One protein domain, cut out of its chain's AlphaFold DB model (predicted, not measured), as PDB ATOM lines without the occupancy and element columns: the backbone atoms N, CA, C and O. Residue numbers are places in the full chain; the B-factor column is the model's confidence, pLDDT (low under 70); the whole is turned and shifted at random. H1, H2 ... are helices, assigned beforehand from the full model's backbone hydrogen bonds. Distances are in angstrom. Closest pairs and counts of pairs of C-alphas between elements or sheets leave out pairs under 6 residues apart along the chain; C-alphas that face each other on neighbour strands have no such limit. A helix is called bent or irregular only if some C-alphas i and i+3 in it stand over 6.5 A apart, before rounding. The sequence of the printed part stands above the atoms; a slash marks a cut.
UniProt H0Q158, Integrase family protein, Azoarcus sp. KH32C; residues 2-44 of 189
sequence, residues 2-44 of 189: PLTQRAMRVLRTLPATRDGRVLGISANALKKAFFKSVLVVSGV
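Overview. This is residues 2 to 44 of the 189 residues of the protein "Integrase family protein" of Azoarcus sp. KH32C (UniProt H0Q158). Two separate helices, H1 and then the longer H2, form an open, loose frame, joined by a loop that folds back on itself near Arg 18. Residues 2 to 10 and 26 to 44 stick out, with empty space between the helices. The printed part has 43 residues, no named strand and the class all helix. It is loose, with a radius of gyration of the C-alphas of 12.7 A and spans of 31 by 24 by 17 A.

Along the chain. H1, residues 5 to 13, begins at C-alpha 5 (43.685, 3.516, 95.332) and is 12.7 A long from first to last C-alpha. H2, residues 27 to 42, is 21.2 A long and ends at C-alpha 42 (49.209, 12.359, 73.866). H2 is neither bent nor irregular, but only just: C-alphas 36 and 39 are 6.2 A apart.

Arrangement. H1 and H2 are apart, with no C-alpha of the one within 8 A of the other. Every O i to N i+4 pair is within hydrogen-bond range in H1, and 11 of 12 in H2.

Size, cuts and confidence. The C-alphas of Arg 18 and Gly 43, the two farthest apart, are 34.9 A apart. The link from H1 to H2, residues 14 to 26, is long. The printed part has no cut. Its mean pLDDT is 85.9, and no printed residue is under 70.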
ATOM      1  N   PRO A   2      40.767  -6.599  92.112       84.44
ATOM      2  CA  PRO A   2      41.366  -5.532  92.900       84.44
ATOM      3  C   PRO A   2      41.549  -4.266  92.051       84.44
ATOM      4  O   PRO A   2      41.910  -4.320  90.876       84.44
ATOM      5  N   LEU A   3      41.313  -3.113  92.665       85.56
ATOM      6  CA  LEU A   3      41.548  -1.788  92.117       85.56
ATOM      7  C   LEU A   3      42.644  -1.087  92.914       85.56
ATOM      8  O   LEU A   3      42.792  -1.255  94.127       85.56
ATOM      9  N   THR A   4      43.402  -0.242  92.225       87.50
ATOM     10  CA  THR A   4      44.361   0.639  92.891       87.50
ATOM     11  C   THR A   4      43.633   1.792  93.579       87.50
ATOM     12  O   THR A   4      42.597   2.269  93.113       87.50
ATOM     13  N   GLN A   5      44.221   2.329  94.648       87.94
ATOM     14  CA  GLN A   5      43.685   3.516  95.332       87.94
ATOM     15  C   GLN A   5      43.589   4.740  94.406       87.94
ATOM     16  O   GLN A   5      42.719   5.598  94.552       87.94
ATOM     17  N   ARG A   6      44.478   4.825  93.408       88.81
ATOM     18  CA  ARG A   6      44.396   5.846  92.359       88.81
ATOM     19  C   ARG A   6      43.153   5.651  91.488       88.81
ATOM     20  O   ARG A   6      42.464   6.632  91.233       88.81
ATOM     21  N   ALA A   7      42.853   4.420  91.074       87.38
ATOM     22  CA  ALA A   7      41.639   4.125  90.316       87.38
ATOM     23  C   ALA A   7      40.380   4.477  91.123       87.38
ATOM     24  O   ALA A   7      39.507   5.161  90.602       87.38
ATOM     25  N   MET A   8      40.332   4.119  92.410       88.50
ATOM     26  CA  MET A   8      39.217   4.478  93.297       88.50
ATOM     27  C   MET A   8      39.010   5.990  93.408       88.50
ATOM     28  O   MET A   8      37.880   6.461  93.295       88.50
ATOM     29  N   ARG A   9      40.089   6.769  93.568       90.44
ATOM     30  CA  ARG A   9      40.000   8.238  93.579       90.44
ATOM     31  C   ARG A   9      39.397   8.785  92.289       90.44
ATOM     32  O   ARG A   9      38.497   9.610  92.361       90.44
ATOM     33  N   VAL A  10      39.843   8.298  91.132       89.75
ATOM     34  CA  VAL A  10      39.295   8.728  89.835       89.75
ATOM     35  C   VAL A  10      37.818   8.351  89.713       89.75
ATOM     36  O   VAL A  10      37.006   9.191  89.336       89.75
ATOM     37  N   LEU A  11      37.440   7.130  90.095       87.19
ATOM     38  CA  LEU A  11      36.044   6.692  90.044       87.19
ATOM     39  C   LEU A  11      35.132   7.545  90.935       87.19
ATOM     40  O   LEU A  11      34.031   7.881  90.517       87.19
ATOM     41  N   ARG A  12      35.605   7.960  92.115       87.19
ATOM     42  CA  ARG A  12      34.858   8.849  93.023       87.19
ATOM     43  C   ARG A  12      34.674  10.267  92.480       87.19
ATOM     44  O   ARG A  12      33.745  10.945  92.899       87.19
ATOM     45  N   THR A  13      35.536  10.721  91.568       89.81
ATOM     46  CA  THR A  13      35.383  12.037  90.917       89.81
ATOM     47  C   THR A  13      34.392  12.033  89.756       89.81
ATOM     48  O   THR A  13      34.011  13.101  89.282       89.81
ATOM     49  N   LEU A  14      33.978  10.856  89.272       86.94
ATOM     50  CA  LEU A  14      33.021  10.769  88.174       86.94
ATOM     51  C   LEU A  14      31.606  11.127  88.659       86.94
ATOM     52  O   LEU A  14      31.220  10.742  89.764       86.94
ATOM     53  N   PRO A  15      30.806  11.830  87.835       84.00
ATOM     54  CA  PRO A  15      29.427  12.136  88.181       84.00
ATOM     55  C   PRO A  15      28.614  10.843  88.294       84.00
ATOM     56  O   PRO A  15      28.651   9.993  87.401       84.00
ATOM     57  N   ALA A  16      27.858  10.710  89.384       79.50
ATOM     58  CA  ALA A  16      26.967   9.576  89.578       79.50
ATOM     59  C   ALA A  16      25.888   9.563  88.487       79.50
ATOM     60  O   ALA A  16      25.236  10.577  88.218       79.50
ATOM     61  N   THR A  17      25.686   8.410  87.856       81.88
ATOM     62  CA  THR A  17      24.591   8.241  86.899       81.88
ATOM     63  C   THR A  17      23.343   7.747  87.617       81.88
ATOM     64  O   THR A  17      23.422   6.992  88.585       81.88
ATOM     65  N   ARG A  18      22.170   8.154  87.125       75.56
ATOM     66  CA  ARG A  18      20.878   7.714  87.676       75.56
ATOM     67  C   ARG A  18      20.611   6.224  87.444       75.56
ATOM     68  O   ARG A  18      19.907   5.606  88.225       75.56
ATOM     69  N   ASP A  19      21.224   5.653  86.410       78.06
ATOM     70  CA  ASP A  19      20.996   4.270  85.972       78.06
ATOM     71  C   ASP A  19      21.905   3.248  86.683       78.06
ATOM     72  O   ASP A  19      21.997   2.097  86.256       78.06
ATOM     73  N   GLY A  20      22.665   3.671  87.700       80.00
ATOM     74  CA  GLY A  20      23.599   2.809  88.434       80.00
ATOM     75  C   GLY A  20      24.848   2.389  87.646       80.00
ATOM     76  O   GLY A  20      25.666   1.614  88.140       80.00
ATOM     77  N   ARG A  21      25.040   2.898  86.422       82.81
ATOM     78  CA  ARG A  21      26.249   2.655  85.623       82.81
ATOM     79  C   ARG A  21      27.395   3.556  86.080       82.81
ATOM     80  O   ARG A  21      27.197   4.727  86.385       82.81
ATOM     81  N   VAL A  22      28.625   3.050  86.021       83.81
ATOM     82  CA  VAL A  22      29.819   3.883  86.273       83.81
ATOM     83  C   VAL A  22      29.963   4.971  85.202       83.81
ATOM     84  O   VAL A  22      30.343   6.096  85.499       83.81
ATOM     85  N   LEU A  23      29.631   4.642  83.950       84.88
ATOM     86  CA  LEU A  23      29.649   5.569  82.823       84.88
ATOM     87  C   LEU A  23      28.265   5.605  82.172       84.88
ATOM     88  O   LEU A  23      27.737   4.575  81.756       84.88
ATOM     89  N   GLY A  24      27.685   6.800  82.055       84.25
ATOM     90  CA  GLY A  24      26.349   7.026  81.484       84.25
ATOM     91  C   GLY A  24      26.322   7.061  79.956       84.25
ATOM     92  O   GLY A  24      25.435   7.674  79.374       84.25
ATOM     93  N   ILE A  25      27.317   6.466  79.299       88.38
ATOM     94  CA  ILE A  25      27.516   6.537  77.849       88.38
ATOM     95  C   ILE A  25      27.691   5.141  77.257       88.38
ATOM     96  O   ILE A  25      28.130   4.209  77.931       88.38
ATOM     97  N   SER A  26      27.368   4.995  75.973       89.00
ATOM     98  CA  SER A  26      27.580   3.735  75.259       89.00
ATOM     99  C   SER A  26      29.073   3.448  75.051       89.00
ATOM    100  O   SER A  26      29.895   4.364  74.969       89.00
ATOM    101  N   ALA A  27      29.429   2.170  74.890       88.38
ATOM    102  CA  ALA A  27      30.811   1.756  74.627       88.38
ATOM    103  C   ALA A  27      31.404   2.434  73.375       88.38
ATOM    104  O   ALA A  27      32.563   2.848  73.370       88.38
ATOM    105  N   ASN A  28      30.590   2.617  72.330       90.06
ATOM    106  CA  ASN A  28      31.002   3.309  71.109       90.06
ATOM    107  C   ASN A  28      31.242   4.807  71.337       90.06
ATOM    108  O   ASN A  28      32.198   5.356  70.788       90.06
ATOM    109  N   ALA A  29      30.406   5.465  72.146       90.31
ATOM    110  CA  ALA A  29      30.600   6.868  72.505       90.31
ATOM    111  C   ALA A  29      31.884   7.053  73.325       90.31
ATOM    112  O   ALA A  29      32.684   7.930  73.003       90.31
ATOM    113  N   LEU A  30      32.131   6.171  74.302       89.62
ATOM    114  CA  LEU A  30      33.371   6.158  75.080       89.62
ATOM    115  C   LEU A  30      34.593   5.972  74.178       89.62
ATOM    116  O   LEU A  30      35.535   6.753  74.264       89.62
ATOM    117  N   LYS A  31      34.563   4.978  73.282       88.44
ATOM    118  CA  LYS A  31      35.647   4.712  72.327       88.44
ATOM    119  C   LYS A  31      35.971   5.948  71.487       88.44
ATOM    120  O   LYS A  31      37.132   6.332  71.387       88.44
ATOM    121  N   LYS A  32      34.949   6.584  70.908       89.00
ATOM    122  CA  LYS A  32      35.121   7.788  70.083       89.00
ATOM    123  C   LYS A  32      35.672   8.962  70.890       89.00
ATOM    124  O   LYS A  32      36.615   9.599  70.435       89.00
ATOM    125  N   ALA A  33      35.107   9.233  72.066       88.12
ATOM    126  CA  ALA A  33      35.561  10.319  72.932       88.12
ATOM    127  C   ALA A  33      37.012  10.103  73.380       88.12
ATOM    128  O   ALA A  33      37.831  11.006  73.253       88.12
ATOM    129  N   PHE A  34      37.352   8.885  73.811       88.38
ATOM    130  CA  PHE A  34      38.705   8.534  74.224       88.38
ATOM    131  C   PHE A  34      39.716   8.785  73.105       88.38
ATOM    132  O   PHE A  34      40.645   9.560  73.295       88.38
ATOM    133  N   PHE A  35      39.521   8.205  71.918       86.75
ATOM    134  CA  PHE A  35      40.497   8.360  70.838       86.75
ATOM    135  C   PHE A  35      40.543   9.781  70.272       86.75
ATOM    136  O   PHE A  35      41.626  10.267  69.969       86.75
ATOM    137  N   LYS A  36      39.410  10.489  70.190       85.44
ATOM    138  CA  LYS A  36      39.390  11.876  69.701       85.44
ATOM    139  C   LYS A  36      40.111  12.838  70.647       85.44
ATOM    140  O   LYS A  36      40.752  13.770  70.180       85.44
ATOM    141  N   SER A  37      39.985  12.640  71.956       84.62
ATOM    142  CA  SER A  37      40.563  13.545  72.953       84.62
ATOM    143  C   SER A  37      41.982  13.137  73.340       84.62
ATOM    144  O   SER A  37      42.894  13.957  73.314       84.62
ATOM    145  N   VAL A  38      42.182  11.868  73.693       83.00
ATOM    146  CA  VAL A  38      43.431  11.387  74.296       83.00
ATOM    147  C   VAL A  38      44.550  11.293  73.268       83.00
ATOM    148  O   VAL A  38      45.657  11.697  73.596       83.00
ATOM    149  N   LEU A  39      44.287  10.836  72.035       83.06
ATOM    150  CA  LEU A  39      45.340  10.738  71.010       83.06
ATOM    151  C   LEU A  39      45.884  12.104  70.601       83.06
ATOM    152  O   LEU A  39      47.085  12.262  70.404       83.06
ATOM    153  N   VAL A  40      45.000  13.100  70.499       81.75
ATOM    154  CA  VAL A  40      45.386  14.469  70.138       81.75
ATOM    155  C   VAL A  40      46.292  15.070  71.209       81.75
ATOM    156  O   VAL A  40      47.275  15.723  70.881       81.75
ATOM    157  N   VAL A  41      45.987  14.823  72.486       85.56
ATOM    158  CA  VAL A  41      46.779  15.338  73.611       85.56
ATOM    159  C   VAL A  41      48.069  14.541  73.821       85.56
ATOM    160  O   VAL A  41      49.085  15.120  74.190       85.56
ATOM    161  N   SER A  42      48.052  13.222  73.607       84.31
ATOM    162  CA  SER A  42      49.209  12.359  73.866       84.31
ATOM    163  C   SER A  42      50.246  12.361  72.743       84.31
ATOM    164  O   SER A  42      51.389  11.984  72.987       84.31
ATOM    165  N   GLY A  43      49.864  12.737  71.517       86.38
ATOM    166  CA  GLY A  43      50.740  12.689  70.341       86.38
ATOM    167  C   GLY A  43      51.096  11.270  69.876       86.38
ATOM    168  O   GLY A  43      51.926  11.106  68.981       86.38
ATOM    169  N   VAL A  44      50.483  10.238  70.463       85.44
ATOM    170  CA  VAL A  44      50.737   8.832  70.124       85.44
ATOM    171  C   VAL A  44      49.955   8.457  68.866       85.44
ATOM    172  O   VAL A  44      48.752   8.703  68.776       85.44
TER     173      VAL A  44